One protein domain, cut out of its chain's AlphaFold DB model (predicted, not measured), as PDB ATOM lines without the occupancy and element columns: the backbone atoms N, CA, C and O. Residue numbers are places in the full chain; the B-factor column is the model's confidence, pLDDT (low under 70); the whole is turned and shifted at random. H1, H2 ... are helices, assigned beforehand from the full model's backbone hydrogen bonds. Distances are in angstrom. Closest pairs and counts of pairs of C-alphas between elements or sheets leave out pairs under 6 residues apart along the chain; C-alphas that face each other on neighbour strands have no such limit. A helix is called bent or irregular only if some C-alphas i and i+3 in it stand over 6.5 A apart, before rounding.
ATOM      1  N   GLN A  31     -25.916 -31.469  27.094       95.38
ATOM      2  CA  GLN A  31     -26.222 -32.683  27.859       95.38
ATOM      3  C   GLN A  31     -26.484 -32.414  29.348       95.38
ATOM      4  O   GLN A  31     -27.348 -33.051  29.942       95.38
ATOM      5  N   ARG A  32     -25.765 -31.464  29.964       94.62
ATOM      6  CA  ARG A  32     -25.908 -31.148  31.399       94.62
ATOM      7  C   ARG A  32     -27.091 -30.244  31.735       94.62
ATOM      8  O   ARG A  32     -27.502 -30.222  32.889       94.62
ATOM      9  N   SER A  33     -27.582 -29.457  30.780       95.12
ATOM     10  CA  SER A  33     -28.505 -28.354  31.073       95.12
ATOM     11  C   SER A  33     -29.719 -28.317  30.151       95.12
ATOM     12  O   SER A  33     -30.841 -28.303  30.642       95.12
ATOM     13  N   LEU A  34     -29.530 -28.340  28.828       96.31
ATOM     14  CA  LEU A  34     -30.653 -28.193  27.894       96.31
ATOM     15  C   LEU A  34     -31.476 -29.485  27.746       96.31
ATOM     16  O   LEU A  34     -32.698 -29.419  27.798       96.31
ATOM     17  N   VAL A  35     -30.848 -30.656  27.590       95.38
ATOM     18  CA  VAL A  35     -31.582 -31.934  27.455       95.38
ATOM     19  C   VAL A  35     -32.456 -32.229  28.688       95.38
ATOM     20  O   VAL A  35     -33.625 -32.567  28.496       95.38
ATOM     21  N   PRO A  36     -31.985 -32.033  29.940       95.88
ATOM     22  CA  PRO A  36     -32.853 -32.108  31.112       95.88
ATOM     23  C   PRO A  36     -34.052 -31.152  31.037       95.88
ATOM     24  O   PRO A  36     -35.175 -31.600  31.241       95.88
ATOM     25  N   GLU A  37     -33.853 -29.872  30.701       96.81
ATOM     26  CA  GLU A  37     -34.954 -28.898  30.576       96.81
ATOM     27  C   GLU A  37     -35.974 -29.292  29.487       96.81
ATOM     28  O   GLU A  37     -37.177 -29.170  29.708       96.81
ATOM     29  N   VAL A  38     -35.524 -29.835  28.346       95.81
ATOM     30  CA  VAL A  38     -36.413 -30.374  27.295       95.81
ATOM     31  C   VAL A  38     -37.255 -31.538  27.817       95.81
ATOM     32  O   VAL A  38     -38.454 -31.590  27.545       95.81
ATOM     33  N   ARG A  39     -36.664 -32.464  28.580       94.19
ATOM     34  CA  ARG A  39     -37.400 -33.605  29.151       94.19
ATOM     35  C   ARG A  39     -38.433 -33.164  30.185       94.19
ATOM     36  O   ARG A  39     -39.561 -33.640  30.122       94.19
ATOM     37  N   HIS A  40     -38.088 -32.210  31.054       94.31
ATOM     38  CA  HIS A  40     -39.047 -31.615  31.993       94.31
ATOM     39  C   HIS A  40     -40.199 -30.927  31.251       94.31
ATOM     40  O   HIS A  40     -41.350 -31.097  31.639       94.31
ATOM     41  N   GLU A  41     -39.924 -30.199  30.160       94.81
ATOM     42  CA  GLU A  41     -40.994 -29.602  29.354       94.81
ATOM     43  C   GLU A  41     -41.905 -30.643  28.717       94.81
ATOM     44  O   GLU A  41     -43.126 -30.510  28.713       94.81
ATOM     45  N   THR A  42     -41.295 -31.672  28.142       93.62
ATOM     46  CA  THR A  42     -42.010 -32.724  27.429       93.62
ATOM     47  C   THR A  42     -42.931 -33.474  28.384       93.62
ATOM     48  O   THR A  42     -44.098 -33.674  28.064       93.62
ATOM     49  N   GLN A  43     -42.441 -33.791  29.586       92.12
ATOM     50  CA  GLN A  43     -43.228 -34.424  30.639       92.12
ATOM     51  C   GLN A  43     -44.353 -33.519  31.164       92.12
ATOM     52  O   GLN A  43     -45.462 -33.993  31.387       92.12
ATOM     53  N   ALA A  44     -44.094 -32.219  31.339       90.75
ATOM     54  CA  ALA A  44     -45.098 -31.271  31.824       90.75
ATOM     55  C   ALA A  44     -46.200 -30.959  30.795       90.75
ATOM     56  O   ALA A  44     -47.302 -30.592  31.187       90.75
ATOM     57  N   PHE A  45     -45.908 -31.068  29.494       90.75
ATOM     58  CA  PHE A  45     -46.838 -30.691  28.424       90.75
ATOM     59  C   PHE A  45     -47.559 -31.881  27.775       90.75
ATOM     60  O   PHE A  45     -48.749 -31.784  27.503       90.75
ATOM     61  N   TYR A  46     -46.857 -32.992  27.526       88.50
ATOM     62  CA  TYR A  46     -47.418 -34.196  26.892       88.50
ATOM     63  C   TYR A  46     -47.691 -35.334  27.890       88.50
ATOM     64  O   TYR A  46     -48.157 -36.404  27.497       88.50
ATOM     65  N   GLY A  47     -47.380 -35.135  29.174       86.69
ATOM     66  CA  GLY A  47     -47.527 -36.155  30.207       86.69
ATOM     67  C   GLY A  47     -46.475 -37.261  30.100       86.69
ATOM     68  O   GLY A  47     -45.280 -37.019  29.924       86.69
ATOM     69  N   HIS A  48     -46.904 -38.509  30.271       81.06
ATOM     70  CA  HIS A  48     -45.989 -39.644  30.349       81.06
ATOM     71  C   HIS A  48     -45.407 -40.029  28.972       81.06
ATOM     72  O   HIS A  48     -46.100 -40.014  27.956       81.06
ATOM     73  N   LEU A  49     -44.131 -40.444  28.935       81.12
ATOM     74  CA  LEU A  49     -43.382 -40.766  27.704       81.12
ATOM     75  C   LEU A  49     -43.830 -42.076  27.009       81.12
ATOM     76  O   LEU A  49     -43.065 -42.689  26.264       81.12
ATOM     77  N   THR A  50     -45.060 -42.539  27.228       85.00
ATOM     78  CA  THR A  50     -45.669 -43.658  26.496       85.00
ATOM     79  C   THR A  50     -46.127 -43.242  25.102       85.00
ATOM     80  O   THR A  50     -45.895 -43.996  24.147       85.00
ATOM     81  N   SER A  51     -46.716 -42.047  24.963       86.25
ATOM     82  CA  SER A  51     -47.218 -41.546  23.680       86.25
ATOM     83  C   SER A  51     -46.081 -41.287  22.683       86.25
ATOM     84  O   SER A  51     -44.945 -40.964  23.047       86.25
ATOM     85  N   GLN A  52     -46.369 -41.461  21.392       89.56
ATOM     86  CA  GLN A  52     -45.366 -41.253  20.347       89.56
ATOM     87  C   GLN A  52     -44.998 -39.770  20.192       89.56
ATOM     88  O   GLN A  52     -43.854 -39.441  19.884       89.56
ATOM     89  N   GLU A  53     -45.959 -38.892  20.464       89.12
ATOM     90  CA  GLU A  53     -45.796 -37.445  20.500       89.12
ATOM     91  C   GLU A  53     -44.872 -37.003  21.643       89.12
ATOM     92  O   GLU A  53     -43.915 -36.277  21.392       89.12
ATOM     93  N   ALA A  54     -45.036 -37.543  22.859       91.31
ATOM     94  CA  ALA A  54     -44.122 -37.274  23.973       91.31
ATOM     95  C   ALA A  54     -42.689 -37.778  23.710       91.31
ATOM     96  O   ALA A  54     -41.725 -37.185  24.181       91.31
ATOM     97  N   LYS A  55     -42.503 -38.852  22.932       91.12
ATOM     98  CA  LYS A  55     -41.157 -39.321  22.535       91.12
ATOM     99  C   LYS A  55     -40.497 -38.416  21.488       91.12
ATOM    100  O   LYS A  55     -39.270 -38.328  21.435       91.12
ATOM    101  N   TYR A  56     -41.297 -37.752  20.656       93.50
ATOM    102  CA  TYR A  56     -40.845 -36.939  19.527       93.50
ATOM    103  C   TYR A  56     -41.634 -35.617  19.444       93.50
ATOM    104  O   TYR A  56     -42.290 -35.359  18.433       93.50
ATOM    105  N   PRO A  57     -41.537 -34.742  20.466       92.94
ATOM    106  CA  PRO A  57     -42.358 -33.533  20.583       92.94
ATOM    107  C   PRO A  57     -42.041 -32.473  19.519       92.94
ATOM    108  O   PRO A  57     -42.775 -31.506  19.357       92.94
ATOM    109  N   GLY A  58     -40.943 -32.634  18.773       94.75
ATOM    110  CA  GLY A  58     -40.670 -31.828  17.587       94.75
ATOM    111  C   GLY A  58     -40.405 -30.349  17.875       94.75
ATOM    112  O   GLY A  58     -40.696 -29.508  17.027       94.75
ATOM    113  N   LEU A  59     -39.835 -30.021  19.041       95.19
ATOM    114  CA  LEU A  59     -39.622 -28.643  19.486       95.19
ATOM    115  C   LEU A  59     -38.759 -27.863  18.480       95.19
ATOM    116  O   LEU A  59     -37.552 -28.080  18.346       95.19
ATOM    117  N   ASP A  60     -39.407 -26.953  17.762       95.56
ATOM    118  CA  ASP A  60     -38.796 -25.980  16.857       95.56
ATOM    119  C   ASP A  60     -38.391 -24.718  17.634       95.56
ATOM    120  O   ASP A  60     -39.241 -24.034  18.201       95.56
ATOM    121  N   TYR A  61     -37.094 -24.405  17.655       96.00
ATOM    122  CA  TYR A  61     -36.524 -23.294  18.426       96.00
ATOM    123  C   TYR A  61     -36.656 -21.938  17.708       96.00
ATOM    124  O   TYR A  61     -36.362 -20.907  18.315       96.00
ATOM    125  N   SER A  62     -37.119 -21.925  16.455       94.94
ATOM    126  CA  SER A  62     -37.546 -20.723  15.729       94.94
ATOM    127  C   SER A  62     -39.026 -20.409  15.995       94.94
ATOM    128  O   SER A  62     -39.422 -19.243  15.998       94.94
ATOM    129  N   TYR A  63     -39.850 -21.423  16.292       95.19
ATOM    130  CA  TYR A  63     -41.286 -21.248  16.529       95.19
ATOM    131  C   TYR A  63     -41.583 -20.551  17.867       95.19
ATOM    132  O   TYR A  63     -41.227 -21.020  18.952       95.19
ATOM    133  N   ARG A  64     -42.270 -19.402  17.801       94.88
ATOM    134  CA  ARG A  64     -42.472 -18.506  18.954       94.88
ATOM    135  C   ARG A  64     -43.165 -19.171  20.160       94.88
ATOM    136  O   ARG A  64     -42.656 -18.967  21.261       94.88
ATOM    137  N   PRO A  65     -44.240 -19.973  20.023       94.44
ATOM    138  CA  PRO A  65     -44.840 -20.685  21.158       94.44
ATOM    139  C   PRO A  65     -43.879 -21.639  21.881       94.44
ATOM    140  O   PRO A  65     -43.827 -21.620  23.110       94.44
ATOM    141  N   HIS A  66     -43.049 -22.400  21.155       95.19
ATOM    142  CA  HIS A  66     -42.011 -23.235  21.775       95.19
ATOM    143  C   HIS A  66     -40.967 -22.387  22.501       95.19
ATOM    144  O   HIS A  66     -40.614 -22.702  23.637       95.19
ATOM    145  N   ARG A  67     -40.511 -21.277  21.893       96.31
ATOM    146  CA  ARG A  67     -39.591 -20.338  22.557       96.31
ATOM    147  C   ARG A  67     -40.187 -19.788  23.854       96.31
ATOM    148  O   ARG A  67     -39.473 -19.732  24.850       96.31
ATOM    149  N   VAL A  68     -41.465 -19.401  23.862       95.69
ATOM    150  CA  VAL A  68     -42.161 -18.880  25.056       95.69
ATOM    151  C   VAL A  68     -42.243 -19.943  26.149       95.69
ATOM    152  O   VAL A  68     -41.804 -19.673  27.264       95.69
ATOM    153  N   ARG A  69     -42.715 -21.153  25.817       95.38
ATOM    154  CA  ARG A  69     -42.760 -22.302  26.737       95.38
ATOM    155  C   ARG A  69     -41.374 -22.569  27.335       95.38
ATOM    156  O   ARG A  69     -41.150 -22.355  28.525       95.38
ATOM    157  N   LEU A  70     -40.400 -22.920  26.496       96.75
ATOM    158  CA  LEU A  70     -39.036 -23.255  26.920       96.75
ATOM    159  C   LEU A  70     -38.328 -22.104  27.666       96.75
ATOM    160  O   LEU A  70     -37.475 -22.366  28.508       96.75
ATOM    161  N   SER A  71     -38.703 -20.837  27.445       97.00
ATOM    162  CA  SER A  71     -38.153 -19.689  28.190       97.00
ATOM    163  C   SER A  71     -38.502 -19.663  29.682       97.00
ATOM    164  O   SER A  71     -37.892 -18.873  30.408       97.00
ATOM    165  N   ARG A  72     -39.418 -20.514  30.176       96.19
ATOM    166  CA  ARG A  72     -39.593 -20.700  31.629       96.19
ATOM    167  C   ARG A  72     -38.336 -21.285  32.284       96.19
ATOM    168  O   ARG A  72     -38.058 -20.994  33.443       96.19
ATOM    169  N   PHE A  73     -37.549 -22.063  31.536       97.31
ATOM    170  CA  PHE A  73     -36.330 -22.681  32.040       97.31
ATOM    171  C   PHE A  73     -35.102 -21.763  31.872       97.31
ATOM    172  O   PHE A  73     -34.970 -21.061  30.858       97.31
ATOM    173  N   PRO A  74     -34.185 -21.714  32.858       96.62
ATOM    174  CA  PRO A  74     -33.101 -20.737  32.883       96.62
ATOM    175  C   PRO A  74     -32.089 -20.898  31.739       96.62
ATOM    176  O   PRO A  74     -31.625 -19.879  31.212       96.62
ATOM    177  N   TRP A  75     -31.744 -22.124  31.334       97.12
ATOM    178  CA  TRP A  75     -30.722 -22.346  30.310       97.12
ATOM    179  C   TRP A  75     -31.267 -22.125  28.899       97.12
ATOM    180  O   TRP A  75     -30.612 -21.422  28.125       97.12
ATOM    181  N   HIS A  76     -32.486 -22.576  28.594       97.62
ATOM    182  CA  HIS A  76     -33.190 -22.208  27.358       97.62
ATOM    183  C   HIS A  76     -33.394 -20.699  27.227       97.62
ATOM    184  O   HIS A  76     -33.055 -20.126  26.193       97.62
ATOM    185  N   ARG A  77     -33.848 -20.007  28.280       97.56
ATOM    186  CA  ARG A  77     -33.978 -18.538  28.268       97.56
ATOM    187  C   ARG A  77     -32.654 -17.837  27.944       97.56
ATOM    188  O   ARG A  77     -32.639 -16.849  27.211       97.56
ATOM    189  N   ARG A  78     -31.526 -18.339  28.461       96.62
ATOM    190  CA  ARG A  78     -30.182 -17.805  28.172       96.62
ATOM    191  C   ARG A  78     -29.711 -18.147  26.751       96.62
ATOM    192  O   ARG A  78     -29.121 -17.283  26.108       96.62
ATOM    193  N   LEU A  79     -30.009 -19.351  26.257       97.19
ATOM    194  CA  LEU A  79     -29.737 -19.796  24.883       97.19
ATOM    195  C   LEU A  79     -30.480 -18.928  23.861       97.19
ATOM    196  O   LEU A  79     -29.873 -18.401  22.935       97.19
ATOM    197  N   PHE A  80     -31.775 -18.708  24.078       97.50
ATOM    198  CA  PHE A  80     -32.614 -17.857  23.240       97.50
ATOM    199  C   PHE A  80     -32.095 -16.420  23.172       97.50
ATOM    200  O   PHE A  80     -31.968 -15.880  22.077       97.50
ATOM    201  N   ARG A  81     -31.683 -15.834  24.305       96.81
ATOM    202  CA  ARG A  81     -31.023 -14.517  24.302       96.81
ATOM    203  C   ARG A  81     -29.710 -14.519  23.516       96.81
ATOM    204  O   ARG A  81     -29.409 -13.524  22.868       96.81
ATOM    205  N   ALA A  82     -28.936 -15.607  23.539       96.25
ATOM    206  CA  ALA A  82     -27.731 -15.723  22.716       96.25
ATOM    207  C   ALA A  82     -28.061 -15.813  21.214       96.25
ATOM    208  O   ALA A  82     -27.384 -15.169  20.417       96.25
ATOM    209  N   PHE A  83     -29.123 -16.530  20.825       96.56
ATOM    210  CA  PHE A  83     -29.599 -16.576  19.435       96.56
ATOM    211  C   PHE A  83     -30.018 -15.188  18.932       96.56
ATOM    212  O   PHE A  83     -29.594 -14.781  17.849       96.56
ATOM    213  N   ASP A  84     -30.787 -14.444  19.735       95.75
ATOM    214  CA  ASP A  84     -31.244 -13.092  19.392       95.75
ATOM    215  C   ASP A  84     -30.066 -12.094  19.329       95.75
ATOM    216  O   ASP A  84     -29.976 -11.292  18.399       95.75
ATOM    217  N   ASN A  85     -29.115 -12.177  20.271       94.81
ATOM    218  CA  ASN A  85     -27.903 -11.344  20.293       94.81
ATOM    219  C   ASN A  85     -26.997 -11.587  19.073       94.81
ATOM    220  O   ASN A  85     -26.451 -10.640  18.508       94.81
ATOM    221  N   LEU A  86     -26.831 -12.851  18.674       93.94
ATOM    222  CA  LEU A  86     -26.039 -13.252  17.508       93.94
ATOM    223  C   LEU A  86     -26.795 -13.087  16.182       93.94
ATOM    224  O   LEU A  86     -26.182 -13.253  15.126       93.94
ATOM    225  N   ARG A  87     -28.100 -12.780  16.229       93.44
ATOM    226  CA  ARG A  87     -29.013 -12.743  15.075       93.44
ATOM    227  C   ARG A  87     -28.871 -13.997  14.212       93.44
ATOM    228  O   ARG A  87     -28.564 -13.923  13.020       93.44
ATOM    229  N   LEU A  88     -29.019 -15.160  14.845       93.69
ATOM    230  CA  LEU A  88     -29.005 -16.427  14.120       93.69
ATOM    231  C   LEU A  88     -30.257 -16.547  13.252       93.69
ATOM    232  O   LEU A  88     -31.371 -16.282  13.699       93.69
ATOM    233  N   THR A  89     -30.058 -16.974  12.011       93.94
ATOM    234  CA  THR A  89     -31.154 -17.306  11.097       93.94
ATOM    235  C   THR A  89     -31.836 -18.612  11.506       93.94
ATOM    236  O   THR A  89     -31.216 -19.479  12.124       93.94
ATOM    237  N   GLU A  90     -33.093 -18.804  11.101       93.75
ATOM    238  CA  GLU A  90     -33.850 -20.043  11.352       93.75
ATOM    239  C   GLU A  90     -33.096 -21.294  10.864       93.75
ATOM    240  O   GLU A  90     -33.092 -22.326  11.530       93.75
ATOM    241  N   TYR A  91     -32.378 -21.180   9.739       93.56
ATOM    242  CA  TYR A  91     -31.528 -22.243   9.201       93.56
ATOM    243  C   TYR A  91     -30.303 -22.545  10.079       93.56
ATOM    244  O   TYR A  91     -29.941 -23.710  10.255       93.56
ATOM    245  N   GLU A  92     -29.653 -21.524  10.645       94.44
ATOM    246  CA  GLU A  92     -28.540 -21.712  11.587       94.44
ATOM    247  C   GLU A  92     -29.021 -22.345  12.895       94.44
ATOM    248  O   GLU A  92     -28.363 -23.255  13.401       94.44
ATOM    249  N   ILE A  93     -30.189 -21.921  13.394       95.88
ATOM    250  CA  ILE A  93     -30.847 -22.511  14.564       95.88
ATOM    251  C   ILE A  93     -31.166 -23.986  14.284       95.88
ATOM    252  O   ILE A  93     -30.650 -24.844  14.991       95.88
ATOM    253  N   ALA A  94     -31.888 -24.307  13.206       93.44
ATOM    254  CA  ALA A  94     -32.210 -25.688  12.824       93.44
ATOM    255  C   ALA A  94     -30.960 -26.553  12.554       93.44
ATOM    256  O   ALA A  94     -30.952 -27.765  12.783       93.44
ATOM    257  N   THR A  95     -29.869 -25.942  12.085       92.88
ATOM    258  CA  THR A  95     -28.588 -26.633  11.883       92.88
ATOM    259  C   THR A  95     -27.897 -26.974  13.203       92.88
ATOM    260  O   THR A  95     -27.240 -28.018  13.262       92.88
ATOM    261  N   LEU A  96     -28.057 -26.129  14.226       94.38
ATOM    262  CA  LEU A  96     -27.538 -26.311  15.583       94.38
ATOM    263  C   LEU A  96     -28.400 -27.282  16.409       94.38
ATOM    264  O   LEU A  96     -27.850 -28.149  17.084       94.38
ATOM    265  N   THR A  97     -29.731 -27.159  16.355       94.94
ATOM    266  CA  THR A  97     -30.694 -27.865  17.222       94.94
ATOM    267  C   THR A  97     -30.949 -29.307  16.779       94.94
ATOM    268  O   THR A  97     -32.055 -29.666  16.385       94.94
ATOM    269  N   LYS A  98     -29.901 -30.137  16.819       94.00
ATOM    270  CA  LYS A  98     -29.916 -31.552  16.408       94.00
ATOM    271  C   LYS A  98     -29.722 -32.471  17.609       94.00
ATOM    272  O   LYS A  98     -28.672 -33.089  17.778       94.00
ATOM    273  N   TRP A  99     -30.738 -32.528  18.464       93.94
ATOM    274  CA  TRP A  99     -30.755 -33.365  19.666       93.94
ATOM    275  C   TRP A  99     -32.161 -33.886  19.984       93.94
ATOM    276  O   TRP A  99     -33.140 -33.510  19.336       93.94
ATOM    277  N   GLU A 100     -32.245 -34.785  20.966       91.75
ATOM    278  CA  GLU A 100     -33.491 -35.375  21.471       91.75
ATOM    279  C   GLU A 100     -34.556 -34.305  21.778       91.75
ATOM    280  O   GLU A 100     -34.244 -33.243  22.313       91.75
ATOM    281  N   GLY A 101     -35.810 -34.562  21.401       91.62
ATOM    282  CA  GLY A 101     -36.933 -33.641  21.612       91.62
ATOM    283  C   GLY A 101     -37.044 -32.466  20.626       91.62
ATOM    284  O   GLY A 101     -38.091 -31.829  20.567       91.62
ATOM    285  N   THR A 102     -36.026 -32.182  19.808       95.50
ATOM    286  CA  THR A 102     -36.114 -31.113  18.790       95.50
ATOM    287  C   THR A 102     -36.908 -31.535  17.553       95.50
ATOM    288  O   THR A 102     -37.065 -32.724  17.262       95.50
ATOM    289  N   ARG A 103     -37.325 -30.544  16.756       94.69
ATOM    290  CA  ARG A 103     -37.904 -30.729  15.416       94.69
ATOM    291  C   ARG A 103     -37.097 -31.696  14.540       94.69
ATOM    292  O   ARG A 103     -37.680 -32.580  13.922       94.69
ATOM    293  N   TRP A 104     -35.764 -31.597  14.558       95.31
ATOM    294  CA  TRP A 104     -34.887 -32.486  13.788       95.31
ATOM    295  C   TRP A 104     -35.031 -33.964  14.187       95.31
ATOM    296  O   TRP A 104     -34.979 -34.841  13.326       95.31
ATOM    297  N   ALA A 105     -35.227 -34.256  15.478       94.50
ATOM    298  CA  ALA A 105     -35.408 -35.626  15.951       94.50
ATOM    299  C   ALA A 105     -36.751 -36.219  15.492       94.50
ATOM    300  O   ALA A 105     -36.785 -37.385  15.096       94.50
ATOM    301  N   LYS A 106     -37.824 -35.409  15.487       94.69
ATOM    302  CA  LYS A 106     -39.138 -35.784  14.935       94.69
ATOM    303  C   LYS A 106     -39.037 -36.062  13.431       94.69
ATOM    304  O   LYS A 106     -39.248 -37.200  13.023       94.69
ATOM    305  N   GLU A 107     -38.590 -35.086  12.637       95.31
ATOM    306  CA  GLU A 107     -38.468 -35.212  11.172       95.31
ATOM    307  C   GLU A 107     -37.594 -36.407  10.753       95.31
ATOM    308  O   GLU A 107     -37.896 -37.112   9.786       95.31
ATOM    309  N   ARG A 108     -36.501 -36.668  11.488       94.75
ATOM    310  CA  ARG A 108     -35.643 -37.832  11.247       94.75
ATOM    311  C   ARG A 108     -36.390 -39.143  11.477       94.75
ATOM    312  O   ARG A 108     -36.309 -40.029  10.629       94.75
ATOM    313  N   PHE A 109     -37.073 -39.274  12.610       95.00
ATOM    314  CA  PHE A 109     -37.804 -40.489  12.957       95.00
ATOM    315  C   PHE A 109     -38.954 -40.754  11.977       95.00
ATOM    316  O   PHE A 109     -39.089 -41.875  11.486       95.00
ATOM    317  N   GLU A 110     -39.724 -39.721  11.633       95.94
ATOM    318  CA  GLU A 110     -40.816 -39.802  10.657       95.94
ATOM    319  C   GLU A 110     -40.306 -40.289   9.295       95.94
ATOM    320  O   GLU A 110     -40.861 -41.221   8.708       95.94
ATOM    321  N   LYS A 111     -39.171 -39.748   8.833       96.06
ATOM    322  CA  LYS A 111     -38.517 -40.171   7.589       96.06
ATOM    323  C   LYS A 111     -37.955 -41.597   7.639       96.06
ATOM    324  O   LYS A 111     -38.029 -42.304   6.639       96.06
ATOM    325  N   GLU A 112     -37.368 -42.017   8.759       95.88
ATOM    326  CA  GLU A 112     -36.785 -43.361   8.917       95.88
ATOM    327  C   GLU A 112     -37.843 -44.459   9.103       95.88
ATOM    328  O   GLU A 112     -37.581 -45.617   8.776       95.88
ATOM    329  N   LYS A 113     -39.025 -44.120   9.631       94.12
ATOM    330  CA  LYS A 113     -40.127 -45.067   9.868       94.12
ATOM    331  C   LYS A 113     -41.271 -44.975   8.862       94.12
ATOM    332  O   LYS A 113     -42.097 -45.880   8.839       94.12
ATOM    333  N   GLY A 114     -41.325 -43.927   8.039       93.25
ATOM    334  CA  GLY A 114     -42.407 -43.709   7.077       93.25
ATOM    335  C   GLY A 114     -43.757 -43.390   7.728       93.25
ATOM    336  O   GLY A 114     -44.791 -43.626   7.113       93.25
TER     337      GLY A 114
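AT A GLANCE: This is residues 31 to 114 of the 357 residues of an uncharacterized protein of Botrytis elliptica (UniProt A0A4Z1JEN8). Six helices fall into two groups: on one side the longest helix, H1, with H2 packed on its residues 42 to 46, H3 on its residues 37 to 41 and H4 on its residues 33 to 37, H3 and H4 making a hairpin; on the other side H5 and H6, both apart from H1, which come near each other at a wide corner, at Ala 94 and Trp 104, without clearly touching. H4 leads away from H1, and its last part and the last part of H6 mark the two ends of the longest axis. The printed part has 84 residues, with six named helices in the order H1 to H6 and no named strand; the class is all helix. It is compact, with a radius of gyration of the C-alphas of 12.7 A, and rounded, spanning 36 by 26 by 24 A.

HOW THE PARTS SIT: Begin with H1, residues 31 to 46, the hub that touches three other helices. With residues 42 to 46 alone it touches H2, residues 52 to 55; the closest C-alphas are those of Tyr 46 and Ala 54, 5.4 A apart. With residues 37 to 41 alone it touches H3, residues 64 to 70, closest at the C-alphas of Glu 41 and Leu 70, 7.1 A; their lines are only just about perpendicular, at 72 degrees. Residues 33 to 37 of H1 touch residues 75 to 76 of H4, which holds residues 74 to 86; the C-alphas of Leu 34 and Trp 75 are closest, at 6.3 A, and the lines are only just about perpendicular, at 71 degrees. H3 and H4 form a helical hairpin and only just touch, with 3 pairs of C-alphas within 8 A, the closest those of Leu 70 and His 76 at 6.0 A; they run opposite ways at a steep tilt of 38 degrees. Next comes H5, residues 90 to 96, close to H4 but not clearly touching: the C-alphas of Phe 83 and Ile 93 are closest, at 7.8 A. H6, residues 103 to 113, is close to H5 but not clearly touching, closest at the C-alphas of Ala 94 and Trp 104, 7.4 A. H1 and H6 are apart, as are H2 and H3. Every O i to N i+4 pair is within hydrogen-bond range in H3, H4, H5 and H6, and 10 of 12 are in H1; H2 is too short for such a pair.

IN THESE COORDINATES: Find C-alpha 31 at (-26.222, -32.683, 27.859); from there H1 runs 21.3 A to C-alpha 46 at (-47.418, -34.196, 26.892). H1 is irregular, but only just: C-alphas 32 and 35 are 7.0 A apart. H2 measures 5.1 A, H3 and H5 9.9 A each, and H4 18.5 A. H6 covers 15.5 A and ends at C-alpha 113, (-40.127, -45.067, 9.868).

THE WHOLE: Look at Asn 85 and Gly 114 for the two C-alphas farthest apart, 37.8 A. The printed part has no cut, and none of its links is long. The mean pLDDT of the printed part is 94.0, and no printed residue is under 70.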